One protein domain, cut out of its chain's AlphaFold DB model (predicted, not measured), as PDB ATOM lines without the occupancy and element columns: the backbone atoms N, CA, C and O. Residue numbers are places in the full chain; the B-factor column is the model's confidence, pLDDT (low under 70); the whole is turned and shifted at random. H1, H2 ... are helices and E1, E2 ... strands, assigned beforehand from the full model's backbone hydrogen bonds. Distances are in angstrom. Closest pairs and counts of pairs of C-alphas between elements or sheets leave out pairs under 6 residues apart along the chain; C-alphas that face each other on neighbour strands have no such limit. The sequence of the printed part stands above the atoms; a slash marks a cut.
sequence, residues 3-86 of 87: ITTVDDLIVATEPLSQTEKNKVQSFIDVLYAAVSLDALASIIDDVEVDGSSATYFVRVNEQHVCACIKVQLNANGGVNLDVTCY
ATOM      1  N   ILE A   3     496.712 419.650 397.676       76.19
ATOM      2  CA  ILE A   3     495.586 420.581 397.640       76.19
ATOM      3  C   ILE A   3     495.168 420.887 399.072       76.19
ATOM      4  O   ILE A   3     494.767 419.990 399.819       76.19
ATOM      5  N   THR A   4     495.262 422.156 399.454       73.94
ATOM      6  CA  THR A   4     494.862 422.641 400.785       73.94
ATOM      7  C   THR A   4     493.773 423.707 400.720       73.94
ATOM      8  O   THR A   4     493.114 423.985 401.721       73.94
ATOM      9  N   THR A   5     493.553 424.275 399.535       73.88
ATOM     10  CA  THR A   5     492.556 425.305 399.253       73.88
ATOM     11  C   THR A   5     491.797 424.998 397.960       73.88
ATOM     12  O   THR A   5     492.211 424.168 397.151       73.88
ATOM     13  N   VAL A   6     490.674 425.688 397.747       72.69
ATOM     14  CA  VAL A   6     489.920 425.612 396.483       72.69
ATOM     15  C   VAL A   6     490.749 426.159 395.314       72.69
ATOM     16  O   VAL A   6     490.692 425.604 394.221       72.69
ATOM     17  N   ASP A   7     491.563 427.193 395.542       78.81
ATOM     18  CA  ASP A   7     492.444 427.754 394.511       78.81
ATOM     19  C   ASP A   7     493.505 426.743 394.049       78.81
ATOM     20  O   ASP A   7     493.736 426.607 392.847       78.81
ATOM     21  N   ASP A   8     494.081 425.959 394.972       82.50
ATOM     22  CA  ASP A   8     495.017 424.877 394.629       82.50
ATOM     23  C   ASP A   8     494.367 423.867 393.674       82.50
ATOM     24  O   ASP A   8     494.999 423.399 392.726       82.50
ATOM     25  N   LEU A   9     493.093 423.538 393.910       80.38
ATOM     26  CA  LEU A   9     492.342 422.599 393.082       80.38
ATOM     27  C   LEU A   9     492.091 423.163 391.680       80.38
ATOM     28  O   LEU A   9     492.216 422.432 390.695       80.38
ATOM     29  N   ILE A  10     491.756 424.452 391.576       79.69
ATOM     30  CA  ILE A  10     491.548 425.127 390.287       79.69
ATOM     31  C   ILE A  10     492.830 425.074 389.458       79.69
ATOM     32  O   ILE A  10     492.781 424.680 388.293       79.69
ATOM     33  N   VAL A  11     493.972 425.409 390.062       85.56
ATOM     34  CA  VAL A  11     495.278 425.379 389.389       85.56
ATOM     35  C   VAL A  11     495.658 423.950 389.005       85.56
ATOM     36  O   VAL A  11     496.022 423.688 387.860       85.56
ATOM     37  N   ALA A  12     495.527 422.993 389.925       84.94
ATOM     38  CA  ALA A  12     495.903 421.606 389.663       84.94
ATOM     39  C   ALA A  12     495.045 420.951 388.571       84.94
ATOM     40  O   ALA A  12     495.537 420.096 387.839       84.94
ATOM     41  N   THR A  13     493.782 421.361 388.434       87.38
ATOM     42  CA  THR A  13     492.860 420.846 387.412       87.38
ATOM     43  C   THR A  13     492.810 421.703 386.150       87.38
ATOM     44  O   THR A  13     492.097 421.332 385.220       87.38
ATOM     45  N   GLU A  14     493.558 422.809 386.062       88.94
ATOM     46  CA  GLU A  14     493.556 423.727 384.912       88.94
ATOM     47  C   GLU A  14     493.656 423.013 383.548       88.94
ATOM     48  O   GLU A  14     492.817 423.330 382.695       88.94
ATOM     49  N   PRO A  15     494.550 422.013 383.354       88.31
ATOM     50  CA  PRO A  15     494.719 421.314 382.075       88.31
ATOM     51  C   PRO A  15     493.523 420.449 381.652       88.31
ATOM     52  O   PRO A  15     493.449 420.030 380.500       88.31
ATOM     53  N   LEU A  16     492.608 420.151 382.576       88.31
ATOM     54  CA  LEU A  16     491.474 419.266 382.337       88.31
ATOM     55  C   LEU A  16     490.336 419.981 381.601       88.31
ATOM     56  O   LEU A  16     490.086 421.182 381.780       88.31
ATOM     57  N   SER A  17     489.579 419.217 380.818       90.31
ATOM     58  CA  SER A  17     488.339 419.689 380.205       90.31
ATOM     59  C   SER A  17     487.272 419.979 381.267       90.31
ATOM     60  O   SER A  17     487.319 419.473 382.389       90.31
ATOM     61  N   GLN A  18     486.253 420.777 380.926       89.06
ATOM     62  CA  GLN A  18     485.173 421.077 381.876       89.06
ATOM     63  C   GLN A  18     484.445 419.807 382.352       89.06
ATOM     64  O   GLN A  18     484.047 419.715 383.510       89.06
ATOM     65  N   THR A  19     484.304 418.807 381.481       89.88
ATOM     66  CA  THR A  19     483.698 417.516 381.828       89.88
ATOM     67  C   THR A  19     484.520 416.776 382.884       89.88
ATOM     68  O   THR A  19     483.962 416.234 383.834       89.88
ATOM     69  N   GLU A  20     485.844 416.773 382.752       89.69
ATOM     70  CA  GLU A  20     486.759 416.143 383.713       89.69
ATOM     71  C   GLU A  20     486.813 416.919 385.030       89.69
ATOM     72  O   GLU A  20     486.767 416.311 386.098       89.69
ATOM     73  N   LYS A  21     486.798 418.256 384.975       89.81
ATOM     74  CA  LYS A  21     486.660 419.115 386.162       89.81
ATOM     75  C   LYS A  21     485.373 418.809 386.928       89.81
ATOM     76  O   LYS A  21     485.406 418.677 388.148       89.81
ATOM     77  N   ASN A  22     484.256 418.604 386.230       89.75
ATOM     78  CA  ASN A  22     482.992 418.218 386.866       89.75
ATOM     79  C   ASN A  22     483.077 416.836 387.539       89.75
ATOM     80  O   ASN A  22     482.502 416.641 388.611       89.75
ATOM     81  N   LYS A  23     483.812 415.882 386.947       90.12
ATOM     82  CA  LYS A  23     484.078 414.569 387.564       90.12
ATOM     83  C   LYS A  23     484.925 414.699 388.829       90.12
ATOM     84  O   LYS A  23     484.617 414.049 389.822       90.12
ATOM     85  N   VAL A  24     485.962 415.537 388.799       89.38
ATOM     86  CA  VAL A  24     486.802 415.841 389.969       89.38
ATOM     87  C   VAL A  24     485.963 416.457 391.088       89.38
ATOM     88  O   VAL A  24     486.027 415.988 392.220       89.38
ATOM     89  N   GLN A  25     485.130 417.451 390.770       88.25
ATOM     90  CA  GLN A  25     484.249 418.082 391.753       88.25
ATOM     91  C   GLN A  25     483.272 417.071 392.364       88.25
ATOM     92  O   GLN A  25     483.161 416.988 393.582       88.25
ATOM     93  N   SER A  26     482.633 416.248 391.527       89.62
ATOM     94  CA  SER A  26     481.701 415.211 391.996       89.62
ATOM     95  C   SER A  26     482.392 414.212 392.927       89.62
ATOM     96  O   SER A  26     481.830 413.830 393.948       89.62
ATOM     97  N   PHE A  27     483.627 413.812 392.607       90.75
ATOM     98  CA  PHE A  27     484.425 412.947 393.474       90.75
ATOM     99  C   PHE A  27     484.697 413.590 394.837       90.75
ATOM    100  O   PHE A  27     484.538 412.932 395.861       90.75
ATOM    101  N   ILE A  28     485.070 414.871 394.866       88.06
ATOM    102  CA  ILE A  28     485.346 415.603 396.108       88.06
ATOM    103  C   ILE A  28     484.082 415.728 396.966       88.06
ATOM    104  O   ILE A  28     484.139 415.497 398.174       88.06
ATOM    105  N   ASP A  29     482.936 416.027 396.355       88.00
ATOM    106  CA  ASP A  29     481.659 416.128 397.067       88.00
ATOM    107  C   ASP A  29     481.276 414.783 397.712       88.00
ATOM    108  O   ASP A  29     480.886 414.735 398.881       88.00
ATOM    109  N   VAL A  30     481.447 413.673 396.982       90.56
ATOM    110  CA  VAL A  30     481.202 412.321 397.510       90.56
ATOM    111  C   VAL A  30     482.220 411.954 398.586       90.56
ATOM    112  O   VAL A  30     481.835 411.389 399.604       90.56
ATOM    113  N   LEU A  31     483.495 412.299 398.412       88.75
ATOM    114  CA  LEU A  31     484.549 412.057 399.397       88.75
ATOM    115  C   LEU A  31     484.227 412.700 400.749       88.75
ATOM    116  O   LEU A  31     484.392 412.050 401.778       88.75
ATOM    117  N   TYR A  32     483.747 413.945 400.761       85.25
ATOM    118  CA  TYR A  32     483.361 414.624 402.004       85.25
ATOM    119  C   TYR A  32     482.039 414.119 402.596       85.25
ATOM    120  O   TYR A  32     481.809 414.286 403.794       85.25
ATOM    121  N   ALA A  33     481.176 413.504 401.787       86.81
ATOM    122  CA  ALA A  33     479.950 412.860 402.254       86.81
ATOM    123  C   ALA A  33     480.170 411.408 402.724       86.81
ATOM    124  O   ALA A  33     479.368 410.881 403.501       86.81
ATOM    125  N   ALA A  34     481.226 410.747 402.250       86.38
ATOM    126  CA  ALA A  34     481.525 409.358 402.557       86.38
ATOM    127  C   ALA A  34     482.013 409.191 404.003       86.38
ATOM    128  O   ALA A  34     482.827 409.955 404.515       86.38
ATOM    129  N   VAL A  35     481.537 408.133 404.661       83.12
ATOM    130  CA  VAL A  35     481.900 407.814 406.053       83.12
ATOM    131  C   VAL A  35     483.265 407.123 406.184       83.12
ATOM    132  O   VAL A  35     483.823 407.072 407.278       83.12
ATOM    133  N   SER A  36     483.799 406.570 405.089       88.00
ATOM    134  CA  SER A  36     485.109 405.912 405.010       88.00
ATOM    135  C   SER A  36     485.604 405.829 403.558       88.00
ATOM    136  O   SER A  36     484.826 406.013 402.620       88.00
ATOM    137  N   LEU A  37     486.891 405.507 403.362       89.38
ATOM    138  CA  LEU A  37     487.457 405.274 402.024       89.38
ATOM    139  C   LEU A  37     486.854 404.034 401.338       89.38
ATOM    140  O   LEU A  37     486.629 404.054 400.133       89.38
ATOM    141  N   ASP A  38     486.515 402.986 402.094       89.94
ATOM    142  CA  ASP A  38     485.822 401.812 401.542       89.94
ATOM    143  C   ASP A  38     484.402 402.151 401.063       89.94
ATOM    144  O   ASP A  38     483.945 401.667 400.026       89.94
ATOM    145  N   ALA A  39     483.698 403.021 401.800       89.38
ATOM    146  CA  ALA A  39     482.389 403.512 401.386       89.38
ATOM    147  C   ALA A  39     482.500 404.346 400.104       89.38
ATOM    148  O   ALA A  39     481.675 404.196 399.210       89.38
ATOM    149  N   LEU A  40     483.546 405.168 399.984       90.00
ATOM    150  CA  LEU A  40     483.834 405.930 398.771       90.00
ATOM    151  C   LEU A  40     484.023 405.014 397.552       90.00
ATOM    152  O   LEU A  40     483.391 405.247 396.523       90.00
ATOM    153  N   ALA A  41     484.819 403.951 397.679       90.19
ATOM    154  CA  ALA A  41     485.037 402.984 396.597       90.19
ATOM    155  C   ALA A  41     483.801 402.138 396.263       90.19
ATOM    156  O   ALA A  41     483.670 401.641 395.152       90.19
ATOM    157  N   SER A  42     482.857 402.014 397.197       90.06
ATOM    158  CA  SER A  42     481.560 401.379 396.928       90.06
ATOM    159  C   SER A  42     480.584 402.300 396.177       90.06
ATOM    160  O   SER A  42     479.578 401.821 395.660       90.06
ATOM    161  N   ILE A  43     480.839 403.615 396.159       90.00
ATOM    162  CA  ILE A  43     480.005 404.619 395.474       90.00
ATOM    163  C   ILE A  43     480.577 404.953 394.088       90.00
ATOM    164  O   ILE A  43     479.813 405.263 393.176       90.00
ATOM    165  N   ILE A  44     481.903 404.920 393.935       88.31
ATOM    166  CA  ILE A  44     482.607 405.312 392.710       88.31
ATOM    167  C   ILE A  44     483.511 404.165 392.256       88.31
ATOM    168  O   ILE A  44     484.509 403.872 392.910       88.31
ATOM    169  N   ASP A  45     483.192 403.581 391.100       85.12
ATOM    170  CA  ASP A  45     483.870 402.392 390.562       85.12
ATOM    171  C   ASP A  45     485.366 402.612 390.248       85.12
ATOM    172  O   ASP A  45     486.172 401.696 390.372       85.12
ATOM    173  N   ASP A  46     485.760 403.829 389.862       89.19
ATOM    174  CA  ASP A  46     487.139 404.184 389.480       89.19
ATOM    175  C   ASP A  46     488.033 404.568 390.682       89.19
ATOM    176  O   ASP A  46     489.008 405.315 390.533       89.19
ATOM    177  N   VAL A  47     487.693 404.105 391.888       91.94
ATOM    178  CA  VAL A  47     488.460 404.351 393.117       91.94
ATOM    179  C   VAL A  47     489.144 403.072 393.581       91.94
ATOM    180  O   VAL A  47     488.499 402.084 393.917       91.94
ATOM    181  N   GLU A  48     490.466 403.127 393.694       93.06
ATOM    182  CA  GLU A  48     491.267 402.066 394.302       93.06
ATOM    183  C   GLU A  48     491.660 402.453 395.728       93.06
ATOM    184  O   GLU A  48     492.243 403.516 395.951       93.06
ATOM    185  N   VAL A  49     491.363 401.593 396.703       92.06
ATOM    186  CA  VAL A  49     491.730 401.796 398.113       92.06
ATOM    187  C   VAL A  49     492.957 400.956 398.445       92.06
ATOM    188  O   VAL A  49     492.976 399.750 398.207       92.06
ATOM    189  N   ASP A  50     493.965 401.593 399.034       89.00
ATOM    190  CA  ASP A  50     495.167 400.952 399.562       89.00
ATOM    191  C   ASP A  50     495.449 401.470 400.979       89.00
ATOM    192  O   ASP A  50     495.962 402.579 401.191       89.00
ATOM    193  N   GLY A  51     495.051 400.669 401.969       86.50
ATOM    194  CA  GLY A  51     495.206 400.975 403.387       86.50
ATOM    195  C   GLY A  51     494.499 402.271 403.794       86.50
ATOM    196  O   GLY A  51     493.276 402.356 403.795       86.50
ATOM    197  N   SER A  52     495.278 403.285 404.180       87.06
ATOM    198  CA  SER A  52     494.774 404.608 404.584       87.06
ATOM    199  C   SER A  52     494.717 405.624 403.439       87.06
ATOM    200  O   SER A  52     494.565 406.828 403.678       87.06
ATOM    201  N   SER A  53     494.864 405.153 402.200       91.12
ATOM    202  CA  SER A  53     494.794 405.981 401.005       91.12
ATOM    203  C   SER A  53     493.802 405.437 399.988       91.12
ATOM    204  O   SER A  53     493.560 404.237 399.923       91.12
ATOM    205  N   ALA A  54     493.224 406.332 399.198       92.94
ATOM    206  CA  ALA A  54     492.393 405.990 398.052       92.94
ATOM    207  C   ALA A  54     492.872 406.782 396.839       92.94
ATOM    208  O   ALA A  54     493.300 407.924 396.981       92.94
ATOM    209  N   THR A  55     492.813 406.198 395.652       94.50
ATOM    210  CA  THR A  55     493.179 406.864 394.403       94.50
ATOM    211  C   THR A  55     492.004 406.795 393.452       94.50
ATOM    212  O   THR A  55     491.552 405.711 393.108       94.50
ATOM    213  N   TYR A  56     491.515 407.955 393.031       94.06
ATOM    214  CA  TYR A  56     490.493 408.074 392.003       94.06
ATOM    215  C   TYR A  56     491.130 408.365 390.653       94.06
ATOM    216  O   TYR A  56     491.937 409.293 390.527       94.06
ATOM    217  N   PHE A  57     490.750 407.596 389.638       92.62
ATOM    218  CA  PHE A  57     491.240 407.760 388.277       92.62
ATOM    219  C   PHE A  57     490.219 408.520 387.433       92.62
ATOM    220  O   PHE A  57     489.173 408.003 387.049       92.62
ATOM    221  N   VAL A  58     490.542 409.766 387.094       90.94
ATOM    222  CA  VAL A  58     489.708 410.587 386.216       90.94
ATOM    223  C   VAL A  58     489.937 410.125 384.784       90.94
ATOM    224  O   VAL A  58     490.976 410.392 384.176       90.94
ATOM    225  N   ARG A  59     488.958 409.404 384.245       88.19
ATOM    226  CA  ARG A  59     488.991 408.867 382.885       88.19
ATOM    227  C   ARG A  59     488.266 409.769 381.890       88.19
ATOM    228  O   ARG A  59     487.134 410.196 382.137       88.19
ATOM    229  N   VAL A  60     488.869 409.997 380.726       83.56
ATOM    230  CA  VAL A  60     488.196 410.595 379.555       83.56
ATOM    231  C   VAL A  60     487.291 409.554 378.897       83.56
ATOM    232  O   VAL A  60     486.161 409.849 378.517       83.56
ATOM    233  N   ASN A  61     487.776 408.314 378.819       79.50
ATOM    234  CA  ASN A  61     487.061 407.122 378.369       79.50
ATOM    235  C   ASN A  61     487.625 405.883 379.092       79.50
ATOM    236  O   ASN A  61     488.598 406.003 379.833       79.50
ATOM    237  N   GLU A  62     487.062 404.695 378.852       76.50
ATOM    238  CA  GLU A  62     487.463 403.451 379.540       76.50
ATOM    239  C   GLU A  62     488.979 403.166 379.499       76.50
ATOM    240  O   GLU A  62     489.527 402.576 380.429       76.50
ATOM    241  N   GLN A  63     489.689 403.634 378.467       77.19
ATOM    242  CA  GLN A  63     491.108 403.345 378.238       77.19
ATOM    243  C   GLN A  63     492.053 404.508 378.567       77.19
ATOM    244  O   GLN A  63     493.267 404.311 378.565       77.19
ATOM    245  N   HIS A  64     491.541 405.710 378.841       85.00
ATOM    246  CA  HIS A  64     492.373 406.908 378.955       85.00
ATOM    247  C   HIS A  64     492.135 407.656 380.265       85.00
ATOM    248  O   HIS A  64     491.079 408.260 380.462       85.00
ATOM    249  N   VAL A  65     493.143 407.635 381.138       87.19
ATOM    250  CA  VAL A  65     493.198 408.398 382.391       87.19
ATOM    251  C   VAL A  65     493.895 409.732 382.124       87.19
ATOM    252  O   VAL A  65     495.039 409.737 381.681       87.19
ATOM    253  N   CYS A  66     493.226 410.847 382.418       89.56
ATOM    254  CA  CYS A  66     493.773 412.201 382.261       89.56
ATOM    255  C   CYS A  66     494.188 412.842 383.590       89.56
ATOM    256  O   CYS A  66     494.938 413.812 383.601       89.56
ATOM    257  N   ALA A  67     493.723 412.318 384.724       91.44
ATOM    258  CA  ALA A  67     494.223 412.711 386.035       91.44
ATOM    259  C   ALA A  67     494.052 411.589 387.054       91.44
ATOM    260  O   ALA A  67     493.181 410.731 386.915       91.44
ATOM    261  N   CYS A  68     494.852 411.631 388.110       92.19
ATOM    262  CA  CYS A  68     494.613 410.863 389.319       92.19
ATOM    263  C   CYS A  68     494.501 411.799 390.524       92.19
ATOM    264  O   CYS A  68     495.189 412.821 390.618       92.19
ATOM    265  N   ILE A  69     493.599 411.444 391.436       92.50
ATOM    266  CA  ILE A  69     493.394 412.142 392.700       92.50
ATOM    267  C   ILE A  69     493.669 411.149 393.809       92.50
ATOM    268  O   ILE A  69     492.882 410.232 394.044       92.50
ATOM    269  N   LYS A  70     494.790 411.328 394.494       92.88
ATOM    270  CA  LYS A  70     495.126 410.545 395.670       92.88
ATOM    271  C   LYS A  70     494.601 411.241 396.913       92.88
ATOM    272  O   LYS A  70     494.861 412.412 397.157       92.88
ATOM    273  N   VAL A  71     493.883 410.482 397.714       91.44
ATOM    274  CA  VAL A  71     493.314 410.866 398.993       91.44
ATOM    275  C   VAL A  71     494.072 410.120 400.074       91.44
ATOM    276  O   VAL A  71     494.235 408.904 399.989       91.44
ATOM    277  N   GLN A  72     494.520 410.821 401.106       90.50
ATOM    278  CA  GLN A  72     495.133 410.194 402.269       90.50
ATOM    279  C   GLN A  72     494.526 410.746 403.552       90.50
ATOM    280  O   GLN A  72     494.521 411.957 403.780       90.50
ATOM    281  N   LEU A  73     494.027 409.847 404.400       84.31
ATOM    282  CA  LEU A  73     493.541 410.220 405.724       84.31
ATOM    283  C   LEU A  73     494.734 410.554 406.617       84.31
ATOM    284  O   LEU A  73     495.670 409.762 406.753       84.31
ATOM    285  N   ASN A  74     494.708 411.737 407.221       82.81
ATOM    286  CA  ASN A  74     495.729 412.149 408.173       82.81
ATOM    287  C   ASN A  74     495.333 411.756 409.608       82.81
ATOM    288  O   ASN A  74     494.170 411.499 409.915       82.81
ATOM    289  N   ALA A  75     496.316 411.728 410.511       79.50
ATOM    290  CA  ALA A  75     496.115 411.309 411.901       79.50
ATOM    291  C   ALA A  75     495.150 412.213 412.704       79.50
ATOM    292  O   ALA A  75     494.692 411.816 413.771       79.50
ATOM    293  N   ASN A  76     494.824 413.401 412.187       79.19
ATOM    294  CA  ASN A  76     493.913 414.360 412.812       79.19
ATOM    295  C   ASN A  76     492.466 414.220 412.299       79.19
ATOM    296  O   ASN A  76     491.633 415.072 412.596       79.19
ATOM    297  N   GLY A  77     492.169 413.187 411.501       70.56
ATOM    298  CA  GLY A  77     490.855 412.988 410.881       70.56
ATOM    299  C   GLY A  77     490.575 413.921 409.699       70.56
ATOM    300  O   GLY A  77     489.445 413.992 409.230       70.56
ATOM    301  N   GLY A  78     491.587 414.646 409.222       79.12
ATOM    302  CA  GLY A  78     491.521 415.432 407.996       79.12
ATOM    303  C   GLY A  78     491.930 414.623 406.765       79.12
ATOM    304  O   GLY A  78     492.437 413.503 406.858       79.12
ATOM    305  N   VAL A  79     491.742 415.233 405.600       83.12
ATOM    306  CA  VAL A  79     491.998 414.614 404.300       83.12
ATOM    307  C   VAL A  79     493.070 415.405 403.562       83.12
ATOM    308  O   VAL A  79     492.936 416.613 403.386       83.12
ATOM    309  N   ASN A  80     494.121 414.719 403.124       88.12
ATOM    310  CA  ASN A  80     495.126 415.265 402.222       88.12
ATOM    311  C   ASN A  80     494.799 414.820 400.797       88.12
ATOM    312  O   ASN A  80     494.638 413.625 400.549       88.12
ATOM    313  N   LEU A  81     494.719 415.777 399.878       88.75
ATOM    314  CA  LEU A  81     494.439 415.535 398.468       88.75
ATOM    315  C   LEU A  81     495.692 415.818 397.644       88.75
ATOM    316  O   LEU A  81     496.272 416.893 397.764       88.75
ATOM    317  N   ASP A  82     496.097 414.881 396.799       90.56
ATOM    318  CA  ASP A  82     497.134 415.075 395.791       90.56
ATOM    319  C   ASP A  82     496.535 414.862 394.402       90.56
ATOM    320  O   ASP A  82     496.045 413.778 394.090       90.56
ATOM    321  N   VAL A  83     496.560 415.906 393.577       89.25
ATOM    322  CA  VAL A  83     496.094 415.844 392.189       89.25
ATOM    323  C   VAL A  83     497.298 415.823 391.254       89.25
ATOM    324  O   VAL A  83     498.184 416.684 391.341       89.25
ATOM    325  N   THR A  84     497.306 414.853 390.342       90.25
ATOM    326  CA  THR A  84     498.264 414.757 389.236       90.25
ATOM    327  C   THR A  84     497.501 414.651 387.922       90.25
ATOM    328  O   THR A  84     496.724 413.721 387.730       90.25
ATOM    329  N   CYS A  85     497.735 415.594 387.013       87.88
ATOM    330  CA  CYS A  85     497.154 415.592 385.674       87.88
ATOM    331  C   CYS A  85     498.171 415.067 384.656       87.88
ATOM    332  O   CYS A  85     499.359 415.391 384.729       87.88
ATOM    333  N   TYR A  86     497.691 414.272 383.708       82.50
ATOM    334  CA  TYR A  86     498.454 413.695 382.612       82.50
ATOM    335  C   TYR A  86     497.970 414.365 381.323       82.50
ATOM    336  O   TYR A  86     496.872 414.081 380.849       82.50
TER     337      TYR A  86
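This is residues 3 to 86 of the 87 residues of an uncharacterized protein of Pseudoalteromonas sp. KS88 (UniProt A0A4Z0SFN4). A twisted four-stranded antiparallel sheet, E1 to E4, is covered on one face by three helices and bare on the other. H2 runs along the middle of the sheet, while H3 covers the E1 edge and H1 the E4 edge, in two layers. The printed part has 84 residues, in the order H1, H2, H3, E1, E2, E3, E4, of mixed class. It is compact, with a radius of gyration of the C-alphas of 12.1 A and spans of 32 by 28 by 19 A.

The strands are E1, residues 47 to 50; E2, 53 to 61, 23.9 A long; E3, 64 to 73, 27.0 A; and E4, 79 to 85, 19.4 A, ending at C-alpha 85 (497.154, 415.592, 385.674). E3 bends by 52 degrees at residue 67. H2, residues 18 to 33, is 22.6 A long; H3 is residues 37 to 43; H1, residues 6 to 13, begins at C-alpha 6 (489.920, 425.612, 396.483).

The strands form a meander, each the antiparallel neighbour of the one before, with E1 and E4 as edge strands. N 48 and O 55 are 2.9 A apart between E1 and E2, N 56 and O 69 2.8 A between E2 and E3, and N 70 and O 82 2.8 A between E3 and E4, within hydrogen-bond range. The sheet is twisted, its C-alphas up to 4.4 A off the best plane. H2 is over E3 and, with 3 C-alphas, only just over E2, at a height over the sheet of 9.4 A; its closest C-alphas to E2 are those of Glu 20 and Val 58, 6.8 A. H3 is on the same face, its Ala 41 and E1's Val 47 having the closest C-alphas, 5.1 A. H1, also on that face, is over E4; the C-alphas of Ala 12 and Val 83 are closest, 6.3 A. H2 and H3 only just touch, with 3 pairs of C-alphas within 8 A, only at the corner by their link, through residues 30 to 31 of H2; Leu 31 and Leu 40 have the closest C-alphas, 6.2 A. H1 and H3 are apart. In H1, H2 and H3 every O i to N i+4 pair is within hydrogen-bond range.

The two C-alphas farthest apart, those of Gln 63 and Asn 76, are 36.4 A apart. The printed part has no cut, and its six links are tight. The mean pLDDT of the printed part is 86.8, and no printed residue is under 70.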